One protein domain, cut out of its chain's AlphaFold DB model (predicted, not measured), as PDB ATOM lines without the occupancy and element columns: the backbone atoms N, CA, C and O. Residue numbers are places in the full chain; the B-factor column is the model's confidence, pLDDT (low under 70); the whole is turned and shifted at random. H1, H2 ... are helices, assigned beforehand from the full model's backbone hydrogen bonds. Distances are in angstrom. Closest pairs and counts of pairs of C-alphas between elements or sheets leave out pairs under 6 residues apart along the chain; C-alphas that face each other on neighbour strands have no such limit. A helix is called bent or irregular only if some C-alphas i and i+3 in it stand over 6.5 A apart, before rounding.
ATOM      1  N   PHE A   2       8.633  -5.544  52.139       53.69
ATOM      2  CA  PHE A   2      10.043  -5.984  52.281       53.69
ATOM      3  C   PHE A   2      10.248  -7.501  52.109       53.69
ATOM      4  O   PHE A   2      10.884  -7.918  51.151       53.69
ATOM      5  N   THR A   3       9.540  -8.326  52.886       62.47
ATOM      6  CA  THR A   3       9.581  -9.803  52.799       62.47
ATOM      7  C   THR A   3       9.136 -10.410  51.455       62.47
ATOM      8  O   THR A   3       9.315 -11.605  51.232       62.47
ATOM      9  N   GLN A   4       8.539  -9.624  50.553       64.25
ATOM     10  CA  GLN A   4       8.249 -10.021  49.167       64.25
ATOM     11  C   GLN A   4       9.363  -9.580  48.212       64.25
ATOM     12  O   GLN A   4       9.723 -10.339  47.315       64.25
ATOM     13  N   LEU A   5       9.944  -8.398  48.430       67.00
ATOM     14  CA  LEU A   5      11.113  -7.925  47.688       67.00
ATOM     15  C   LEU A   5      12.329  -8.827  47.950       67.00
ATOM     16  O   LEU A   5      13.009  -9.197  47.001       67.00
ATOM     17  N   ASP A   6      12.533  -9.280  49.190       68.06
ATOM     18  CA  ASP A   6      13.586 -10.247  49.535       68.06
ATOM     19  C   ASP A   6      13.372 -11.603  48.836       68.06
ATOM     20  O   ASP A   6      14.311 -12.179  48.294       68.06
ATOM     21  N   LYS A   7      12.124 -12.093  48.761       72.44
ATOM     22  CA  LYS A   7      11.792 -13.313  48.000       72.44
ATOM     23  C   LYS A   7      12.062 -13.153  46.502       72.44
ATOM     24  O   LYS A   7      12.668 -14.037  45.906       72.44
ATOM     25  N   LEU A   8      11.639 -12.032  45.912       70.75
ATOM     26  CA  LEU A   8      11.863 -11.711  44.497       70.75
ATOM     27  C   LEU A   8      13.363 -11.583  44.181       70.75
ATOM     28  O   LEU A   8      13.821 -12.020  43.129       70.75
ATOM     29  N   ARG A   9      14.138 -11.023  45.115       75.00
ATOM     30  CA  ARG A   9      15.595 -10.947  45.030       75.00
ATOM     31  C   ARG A   9      16.232 -12.340  45.035       75.00
ATOM     32  O   ARG A   9      17.033 -12.623  44.153       75.00
ATOM     33  N   VAL A  10      15.850 -13.214  45.966       78.38
ATOM     34  CA  VAL A  10      16.404 -14.578  46.064       78.38
ATOM     35  C   VAL A  10      16.047 -15.435  44.841       78.38
ATOM     36  O   VAL A  10      16.891 -16.194  44.365       78.38
ATOM     37  N   THR A  11      14.841 -15.304  44.273       74.00
ATOM     38  CA  THR A  11      14.497 -16.019  43.029       74.00
ATOM     39  C   THR A  11      15.269 -15.484  41.820       74.00
ATOM     40  O   THR A  11      15.705 -16.285  40.990       74.00
ATOM     41  N   LEU A  12      15.527 -14.172  41.746       72.19
ATOM     42  CA  LEU A  12      16.422 -13.576  40.746       72.19
ATOM     43  C   LEU A  12      17.869 -14.067  40.895       72.19
ATOM     44  O   LEU A  12      18.430 -14.572  39.927       72.19
ATOM     45  N   GLU A  13      18.456 -13.984  42.091       74.56
ATOM     46  CA  GLU A  13      19.832 -14.430  42.369       74.56
ATOM     47  C   GLU A  13      20.018 -15.930  42.053       74.56
ATOM     48  O   GLU A  13      21.014 -16.315  41.434       74.56
ATOM     49  N   SER A  14      19.025 -16.771  42.370       74.50
ATOM     50  CA  SER A  14      19.001 -18.200  42.014       74.50
ATOM     51  C   SER A  14      18.907 -18.443  40.497       74.50
ATOM     52  O   SER A  14      19.660 -19.250  39.940       74.50
ATOM     53  N   THR A  15      18.035 -17.703  39.801       73.00
ATOM     54  CA  THR A  15      17.870 -17.806  38.338       73.00
ATOM     55  C   THR A  15      19.150 -17.379  37.617       73.00
ATOM     56  O   THR A  15      19.647 -18.111  36.764       73.00
ATOM     57  N   ILE A  16      19.740 -16.245  38.014       72.81
ATOM     58  CA  ILE A  16      21.006 -15.721  37.476       72.81
ATOM     59  C   ILE A  16      22.147 -16.724  37.696       72.81
ATOM     60  O   ILE A  16      22.887 -17.021  36.758       72.81
ATOM     61  N   SER A  17      22.267 -17.283  38.905       72.62
ATOM     62  CA  SER A  17      23.289 -18.290  39.223       72.62
ATOM     63  C   SER A  17      23.153 -19.522  38.324       72.62
ATOM     64  O   SER A  17      24.127 -19.966  37.716       72.62
ATOM     65  N   SER A  18      21.926 -20.019  38.159       67.12
ATOM     66  CA  SER A  18      21.627 -21.176  37.312       67.12
ATOM     67  C   SER A  18      21.958 -20.908  35.836       67.12
ATOM     68  O   SER A  18      22.661 -21.703  35.211       67.12
ATOM     69  N   SER A  19      21.551 -19.754  35.292       67.94
ATOM     70  CA  SER A  19      21.897 -19.337  33.923       67.94
ATOM     71  C   SER A  19      23.406 -19.159  33.712       67.94
ATOM     72  O   SER A  19      23.915 -19.526  32.655       67.94
ATOM     73  N   SER A  20      24.132 -18.656  34.715       70.06
ATOM     74  CA  SER A  20      25.594 -18.528  34.664       70.06
ATOM     75  C   SER A  20      26.275 -19.896  34.531       70.06
ATOM     76  O   SER A  20      27.109 -20.090  33.645       70.06
ATOM     77  N   THR A  21      25.848 -20.895  35.317       71.75
ATOM     78  CA  THR A  21      26.408 -22.259  35.220       71.75
ATOM     79  C   THR A  21      26.122 -22.950  33.882       71.75
ATOM     80  O   THR A  21      26.923 -23.782  33.454       71.75
ATOM     81  N   LEU A  22      25.030 -22.596  33.190       65.94
ATOM     82  CA  LEU A  22      24.768 -23.062  31.822       65.94
ATOM     83  C   LEU A  22      25.748 -22.458  30.818       65.94
ATOM     84  O   LEU A  22      26.362 -23.203  30.060       65.94
ATOM     85  N   LEU A  23      25.924 -21.133  30.831       67.06
ATOM     86  CA  LEU A  23      26.866 -20.455  29.935       67.06
ATOM     87  C   LEU A  23      28.292 -20.980  30.147       67.06
ATOM     88  O   LEU A  23      28.978 -21.298  29.180       67.06
ATOM     89  N   GLN A  24      28.708 -21.162  31.401       71.62
ATOM     90  CA  GLN A  24      30.039 -21.666  31.736       71.62
ATOM     91  C   GLN A  24      30.265 -23.123  31.287       71.62
ATOM     92  O   GLN A  24      31.357 -23.453  30.834       71.62
ATOM     93  N   ARG A  25      29.238 -23.987  31.345       66.50
ATOM     94  CA  ARG A  25      29.298 -25.350  30.779       66.50
ATOM     95  C   ARG A  25      29.290 -25.352  29.249       66.50
ATOM     96  O   ARG A  25      30.038 -26.112  28.648       66.50
ATOM     97  N   SER A  26      28.477 -24.494  28.630       63.91
ATOM     98  CA  SER A  26      28.396 -24.366  27.170       63.91
ATOM     99  C   SER A  26      29.726 -23.914  26.567       63.91
ATOM    100  O   SER A  26      30.132 -24.459  25.549       63.91
ATOM    101  N   LEU A  27      30.416 -22.961  27.205       65.00
ATOM    102  CA  LEU A  27      31.718 -22.468  26.749       65.00
ATOM    103  C   LEU A  27      32.804 -23.548  26.850       65.00
ATOM    104  O   LEU A  27      33.506 -23.784  25.871       65.00
ATOM    105  N   ALA A  28      32.884 -24.274  27.971       62.62
ATOM    106  CA  ALA A  28      33.825 -25.392  28.115       62.62
ATOM    107  C   ALA A  28      33.607 -26.485  27.043       62.62
ATOM    108  O   ALA A  28      34.561 -27.043  26.508       62.62
ATOM    109  N   GLN A  29      32.348 -26.740  26.673       58.44
ATOM    110  CA  GLN A  29      31.980 -27.694  25.623       58.44
ATOM    111  C   GLN A  29      32.289 -27.190  24.192       58.44
ATOM    112  O   GLN A  29      32.437 -28.003  23.277       58.44
ATOM    113  N   GLU A  30      32.411 -25.874  23.976       57.09
ATOM    114  CA  GLU A  30      32.964 -25.311  22.734       57.09
ATOM    115  C   GLU A  30      34.502 -25.413  22.707       57.09
ATOM    116  O   GLU A  30      35.061 -25.775  21.670       57.09
ATOM    117  N   GLU A  31      35.184 -25.185  23.835       55.31
ATOM    118  CA  GLU A  31      36.648 -25.303  23.948       55.31
ATOM    119  C   GLU A  31      37.142 -26.745  23.719       55.31
ATOM    120  O   GLU A  31      38.043 -26.955  22.902       55.31
ATOM    121  N   GLU A  32      36.517 -27.758  24.338       51.44
ATOM    122  CA  GLU A  32      36.864 -29.174  24.098       51.44
ATOM    123  C   GLU A  32      36.703 -29.571  22.620       51.44
ATOM    124  O   GLU A  32      37.548 -30.275  22.059       51.44
ATOM    125  N   SER A  69      25.202 -13.566  26.792       63.66
ATOM    126  CA  SER A  69      26.137 -12.985  27.766       63.66
ATOM    127  C   SER A  69      26.113 -11.450  27.730       63.66
ATOM    128  O   SER A  69      25.947 -10.797  28.761       63.66
ATOM    129  N   ARG A  70      26.146 -10.861  26.527       72.50
ATOM    130  CA  ARG A  70      26.044  -9.411  26.295       72.50
ATOM    131  C   ARG A  70      24.737  -8.812  26.827       72.50
ATOM    132  O   ARG A  70      24.764  -7.732  27.418       72.50
ATOM    133  N   LYS A  71      23.603  -9.501  26.651       71.19
ATOM    134  CA  LYS A  71      22.297  -9.080  27.193       71.19
ATOM    135  C   LYS A  71      22.258  -9.165  28.721       71.19
ATOM    136  O   LYS A  71      21.751  -8.242  29.353       71.19
ATOM    137  N   VAL A  72      22.844 -10.206  29.318       73.81
ATOM    138  CA  VAL A  72      22.960 -10.341  30.782       73.81
ATOM    139  C   VAL A  72      23.795  -9.196  31.369       73.81
ATOM    140  O   VAL A  72      23.329  -8.525  32.288       73.81
ATOM    141  N   SER A  73      24.962  -8.875  30.798       69.94
ATOM    142  CA  SER A  73      25.785  -7.739  31.256       69.94
ATOM    143  C   SER A  73      25.083  -6.377  31.124       69.94
ATOM    144  O   SER A  73      25.291  -5.492  31.955       69.94
ATOM    145  N   GLN A  74      24.231  -6.192  30.109       75.12
ATOM    146  CA  GLN A  74      23.392  -4.992  29.980       75.12
ATOM    147  C   GLN A  74      22.277  -4.937  31.036       75.12
ATOM    148  O   GLN A  74      21.932  -3.848  31.497       75.12
ATOM    149  N   LEU A  75      21.729  -6.089  31.438       78.31
ATOM    150  CA  LEU A  75      20.727  -6.175  32.501       78.31
ATOM    151  C   LEU A  75      21.335  -5.835  33.872       78.31
ATOM    152  O   LEU A  75      20.752  -5.043  34.609       78.31
ATOM    153  N   PHE A  76      22.527  -6.369  34.168       69.88
ATOM    154  CA  PHE A  76      23.295  -6.049  35.380       69.88
ATOM    155  C   PHE A  76      23.524  -4.545  35.525       69.88
ATOM    156  O   PHE A  76      23.137  -3.968  36.537       69.88
ATOM    157  N   ARG A  77      24.052  -3.887  34.484       79.19
ATOM    158  CA  ARG A  77      24.332  -2.444  34.531       79.19
ATOM    159  C   ARG A  77      23.075  -1.614  34.820       79.19
ATOM    160  O   ARG A  77      23.120  -0.705  35.637       79.19
ATOM    161  N   ARG A  78      21.934  -1.971  34.217       79.19
ATOM    162  CA  ARG A  78      20.642  -1.319  34.498       79.19
ATOM    163  C   ARG A  78      20.137  -1.569  35.920       79.19
ATOM    164  O   ARG A  78      19.484  -0.694  36.484       79.19
ATOM    165  N   TYR A  79      20.413  -2.738  36.496       71.00
ATOM    166  CA  TYR A  79      20.079  -3.033  37.890       71.00
ATOM    167  C   TYR A  79      20.942  -2.208  38.856       71.00
ATOM    168  O   TYR A  79      20.401  -1.600  39.774       71.00
ATOM    169  N   GLU A  80      22.251  -2.108  38.606       77.88
ATOM    170  CA  GLU A  80      23.180  -1.262  39.372       77.88
ATOM    171  C   GLU A  80      22.801   0.228  39.279       77.88
ATOM    172  O   GLU A  80      22.744   0.918  40.298       77.88
ATOM    173  N   GLU A  81      22.455   0.713  38.081       80.25
ATOM    174  CA  GLU A  81      21.924   2.064  37.851       80.25
ATOM    175  C   GLU A  81      20.638   2.311  38.665       80.25
ATOM    176  O   GLU A  81      20.533   3.325  39.361       80.25
ATOM    177  N   LEU A  82      19.678   1.373  38.654       77.06
ATOM    178  CA  LEU A  82      18.460   1.466  39.472       77.06
ATOM    179  C   LEU A  82      18.764   1.442  40.975       77.06
ATOM    180  O   LEU A  82      18.191   2.229  41.728       77.06
ATOM    181  N   GLN A  83      19.656   0.559  41.424       73.44
ATOM    182  CA  GLN A  83      20.028   0.419  42.829       73.44
ATOM    183  C   GLN A  83      20.733   1.682  43.345       73.44
ATOM    184  O   GLN A  83      20.442   2.138  44.455       73.44
ATOM    185  N   GLY A  84      21.593   2.295  42.527       77.50
ATOM    186  CA  GLY A  84      22.206   3.593  42.803       77.50
ATOM    187  C   GLY A  84      21.169   4.715  42.889       77.50
ATOM    188  O   GLY A  84      21.171   5.484  43.853       77.50
ATOM    189  N   LEU A  85      20.225   4.771  41.941       84.12
ATOM    190  CA  LEU A  85      19.135   5.752  41.951       84.12
ATOM    191  C   LEU A  85      18.240   5.610  43.191       84.12
ATOM    192  O   LEU A  85      18.007   6.606  43.878       84.12
ATOM    193  N   VAL A  86      17.800   4.394  43.531       77.62
ATOM    194  CA  VAL A  86      17.002   4.109  44.738       77.62
ATOM    195  C   VAL A  86      17.770   4.472  46.010       77.62
ATOM    196  O   VAL A  86      17.217   5.156  46.870       77.62
ATOM    197  N   SER A  87      19.052   4.106  46.111       76.50
ATOM    198  CA  SER A  87      19.896   4.473  47.258       76.50
ATOM    199  C   SER A  87      20.031   5.994  47.392       76.50
ATOM    200  O   SER A  87      19.868   6.536  48.484       76.50
ATOM    201  N   SER A  88      20.234   6.708  46.278       77.69
ATOM    202  CA  SER A  88      20.285   8.176  46.270       77.69
ATOM    203  C   SER A  88      18.959   8.809  46.710       77.69
ATOM    204  O   SER A  88      18.959   9.810  47.425       77.69
ATOM    205  N   ILE A 109      -0.257   2.272  46.757       82.44
ATOM    206  CA  ILE A 109       0.412   1.176  47.469       82.44
ATOM    207  C   ILE A 109      -0.234  -0.184  47.156       82.44
ATOM    208  O   ILE A 109       0.505  -1.149  46.960       82.44
ATOM    209  N   THR A 110      -1.562  -0.298  47.055       84.38
ATOM    210  CA  THR A 110      -2.216  -1.570  46.687       84.38
ATOM    211  C   THR A 110      -1.986  -1.937  45.220       84.38
ATOM    212  O   THR A 110      -1.720  -3.104  44.930       84.38
ATOM    213  N   GLN A 111      -1.971  -0.963  44.304       89.12
ATOM    214  CA  GLN A 111      -1.583  -1.182  42.902       89.12
ATOM    215  C   GLN A 111      -0.130  -1.674  42.781       89.12
ATOM    216  O   GLN A 111       0.138  -2.653  42.083       89.12
ATOM    217  N   VAL A 112       0.808  -1.061  43.515       86.19
ATOM    218  CA  VAL A 112       2.213  -1.505  43.567       86.19
ATOM    219  C   VAL A 112       2.342  -2.899  44.194       86.19
ATOM    220  O   VAL A 112       3.117  -3.716  43.701       86.19
ATOM    221  N   GLN A 113       1.566  -3.226  45.232       83.62
ATOM    222  CA  GLN A 113       1.545  -4.576  45.811       83.62
ATOM    223  C   GLN A 113       1.013  -5.628  44.827       83.62
ATOM    224  O   GLN A 113       1.592  -6.709  44.743       83.62
ATOM    225  N   HIS A 114      -0.027  -5.310  44.047       89.88
ATOM    226  CA  HIS A 114      -0.517  -6.183  42.978       89.88
ATOM    227  C   HIS A 114       0.546  -6.392  41.890       89.88
ATOM    228  O   HIS A 114       0.806  -7.526  41.498       89.88
ATOM    229  N   ALA A 115       1.212  -5.323  41.441       90.94
ATOM    230  CA  ALA A 115       2.294  -5.418  40.460       90.94
ATOM    231  C   ALA A 115       3.477  -6.266  40.970       90.94
ATOM    232  O   ALA A 115       4.015  -7.078  40.222       90.94
ATOM    233  N   ILE A 116       3.847  -6.147  42.253       86.88
ATOM    234  CA  ILE A 116       4.874  -7.000  42.877       86.88
ATOM    235  C   ILE A 116       4.429  -8.469  42.908       86.88
ATOM    236  O   ILE A 116       5.228  -9.337  42.573       86.88
ATOM    237  N   LEU A 117       3.173  -8.762  43.266       89.38
ATOM    238  CA  LEU A 117       2.633 -10.129  43.258       89.38
ATOM    239  C   LEU A 117       2.603 -10.737  41.847       89.38
ATOM    240  O   LEU A 117       2.962 -11.901  41.675       89.38
ATOM    241  N   GLN A 118       2.233  -9.951  40.833       92.56
ATOM    242  CA  GLN A 118       2.272 -10.386  39.438       92.56
ATOM    243  C   GLN A 118       3.710 -10.677  38.982       92.56
ATOM    244  O   GLN A 118       3.970 -11.752  38.449       92.56
ATOM    245  N   LEU A 119       4.659  -9.774  39.257       88.50
ATOM    246  CA  LEU A 119       6.077  -9.984  38.941       88.50
ATOM    247  C   LEU A 119       6.660 -11.203  39.671       88.50
ATOM    248  O   LEU A 119       7.464 -11.926  39.093       88.50
ATOM    249  N   GLN A 120       6.232 -11.483  40.907       85.31
ATOM    250  CA  GLN A 120       6.600 -12.713  41.616       85.31
ATOM    251  C   GLN A 120       6.096 -13.963  40.880       85.31
ATOM    252  O   GLN A 120       6.897 -14.852  40.600       85.31
ATOM    253  N   ALA A 121       4.817 -14.008  40.493       91.12
ATOM    254  CA  ALA A 121       4.252 -15.134  39.745       91.12
ATOM    255  C   ALA A 121       4.899 -15.312  38.354       91.12
ATOM    256  O   ALA A 121       5.136 -16.438  37.910       91.12
ATOM    257  N   GLU A 122       5.239 -14.216  37.672       89.94
ATOM    258  CA  GLU A 122       5.969 -14.243  36.399       89.94
ATOM    259  C   GLU A 122       7.417 -14.735  36.575       89.94
ATOM    260  O   GLU A 122       7.877 -15.554  35.778       89.94
ATOM    261  N   CYS A 123       8.115 -14.340  37.647       82.69
ATOM    262  CA  CYS A 123       9.440 -14.866  37.991       82.69
ATOM    263  C   CYS A 123       9.414 -16.346  38.411       82.69
ATOM    264  O   CYS A 123      10.313 -17.095  38.036       82.69
ATOM    265  N   GLU A 124       8.395 -16.806  39.141       89.38
ATOM    266  CA  GLU A 124       8.217 -18.223  39.503       89.38
ATOM    267  C   GLU A 124       7.913 -19.089  38.264       89.38
ATOM    268  O   GLU A 124       8.485 -20.172  38.082       89.38
ATOM    269  N   LYS A 125       7.094 -18.576  37.337       93.81
ATOM    270  CA  LYS A 125       6.860 -19.196  36.024       93.81
ATOM    271  C   LYS A 125       8.134 -19.228  35.170       93.81
ATOM    272  O   LYS A 125       8.443 -20.256  34.571       93.81
ATOM    273  N   LEU A 126       8.906 -18.140  35.138       90.06
ATOM    274  CA  LEU A 126      10.183 -18.102  34.424       90.06
ATOM    275  C   LEU A 126      11.178 -19.111  35.021       90.06
ATOM    276  O   LEU A 126      11.762 -19.893  34.279       90.06
ATOM    277  N   SER A 127      11.296 -19.165  36.348       85.31
ATOM    278  CA  SER A 127      12.163 -20.102  37.071       85.31
ATOM    279  C   SER A 127      11.821 -21.571  36.785       85.31
ATOM    280  O   SER A 127      12.716 -22.371  36.500       85.31
ATOM    281  N   SER A 128      10.534 -21.937  36.761       92.25
ATOM    282  CA  SER A 128      10.123 -23.309  36.415       92.25
ATOM    283  C   SER A 128      10.389 -23.655  34.943       92.25
ATOM    284  O   SER A 128      10.922 -24.728  34.667       92.25
ATOM    285  N   THR A 129      10.140 -22.740  33.995       91.69
ATOM    286  CA  THR A 129      10.510 -22.969  32.579       91.69
ATOM    287  C   THR A 129      12.025 -23.048  32.360       91.69
ATOM    288  O   THR A 129      12.488 -23.908  31.615       91.69
ATOM    289  N   ALA A 130      12.819 -22.231  33.058       86.69
ATOM    290  CA  ALA A 130      14.278 -22.312  33.029       86.69
ATOM    291  C   ALA A 130      14.778 -23.648  33.607       86.69
ATOM    292  O   ALA A 130      15.665 -24.269  33.026       86.69
ATOM    293  N   SER A 131      14.168 -24.124  34.697       87.88
ATOM    294  CA  SER A 131      14.471 -25.423  35.320       87.88
ATOM    295  C   SER A 131      14.152 -26.608  34.398       87.88
ATOM    296  O   SER A 131      14.931 -27.557  34.329       87.88
ATOM    297  N   HIS A 132      13.060 -26.534  33.631       95.00
ATOM    298  CA  HIS A 132      12.731 -27.531  32.606       95.00
ATOM    299  C   HIS A 132      13.784 -27.563  31.489       95.00
ATOM    300  O   HIS A 132      14.310 -28.624  31.161       95.00
ATOM    301  N   LEU A 133      14.156 -26.396  30.949       93.12
ATOM    302  CA  LEU A 133      15.171 -26.282  29.894       93.12
ATOM    303  C   LEU A 133      16.565 -26.731  30.373       93.12
ATOM    304  O   LEU A 133      17.290 -27.380  29.622       93.12
TER     305      LEU A 133
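AT A GLANCE: This is residues 2 to 32, 69 to 88 and 109 to 133 of the 587 residues of an uncharacterized protein of Lepisosteus oculatus (UniProt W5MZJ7). Three nearly straight helices form a loose, open group: the long H1 has H3 side by side with part of its first half, residues 4 to 15, while H2 comes near H1 only at its own first residues and from there splays away on its own. The far end of H1, residues 24 to 32, and most of H2, residues 73 to 88, stick out free of the rest, and the centres of the three helices make a triangle. You have 76 residues printed, with three named helices in the order H1, H2, H3 along the chain and no named strand; the class is all helix. The whole is loose, with a radius of gyration of the C-alphas of 15.2 A. Its C-alphas span 53 by 31 by 17 A along the three main axes, an outline that is only just flat.

IN THESE COORDINATES: Find C-alpha 2, of Phe 2, at (10.043, -5.984, 52.281); here H1 begins, and it holds residues 2 to 32. Follow x upward and z downward to C-alpha 32, of Glu 32, at (36.864, -29.174, 24.098), where H1 ends, 45.3 A from its first C-alpha. With 31 residues it is the longest helix by residues. The numbering then jumps to Ser 69, where H2 begins; it holds residues 69 to 88 and measures 28.7 A from first to last C-alpha. Along H2 you will see y and z rise, from C-alpha 69 at (26.137, -12.985, 27.766) to C-alpha 88 at (20.285, 8.176, 46.270). After a second jump in the numbering comes H3, residues 109 to 133, 35.8 A from first to last C-alpha. It begins at C-alpha 109, of Ile 109, and ends at C-alpha 133, of Leu 133, at (15.171, -26.282, 29.894).

HOW THE PARTS SIT: Start with H1 and look beside its residues 4 to 15, for with these alone it touches H3. There you will find 10 pairs of C-alphas within 8 A, and the closest C-alphas of the two helices, those of Leu 8 and Gln 120, are 6.1 A apart. H1 and H3 run the same way at a shallow tilt of 26 degrees, and their centres are 16.3 A apart. Now move along H1 to Leu 23: its C-alpha is 7.8 A from that of Ser 69, the closest C-alphas of H1 and H2. These two helices are close but not clearly touching, with 1 pair of C-alphas within 8 A. They run opposite ways at a shallow tilt of 26 degrees, with centres 15.9 A apart. H2 and H3 are apart. None of the three helices is bent or irregular. On the backbone atoms, every O i to N i+4 pair of H2 and H3 is within hydrogen-bond range, and in H1 26 of 27 are.

THE WHOLE: Look from Glu 32 to Thr 110 for the two C-alphas farthest apart, 52.9 A; from Phe 2 to Leu 133, the first and last printed C-alphas, it is 30.7 A. The printed part has two cuts. Residues 33 to 68 are not printed, and C-alphas 32 and 69 are 19.8 A apart across that cut, which holds the link from H1 to H2. Residues 89 to 108 are not printed either, and C-alphas 88 and 109 are 21.1 A apart across the cut between H2 and H3. Residues 24 to 32 of H1 and 73 to 88 of H2 stand free; the body without them has 51 residues and spans 38 by 20 by 18 A. In the B-factor column of this predicted model you will find a mean pLDDT of 76.5 for the printed part, with 67 for H1, 75 for H2 and 89 for H3. Twenty residues are under 70: 2 to 6, 18 to 19, 22 to 23, 25 to 32, 69, 73 and 76.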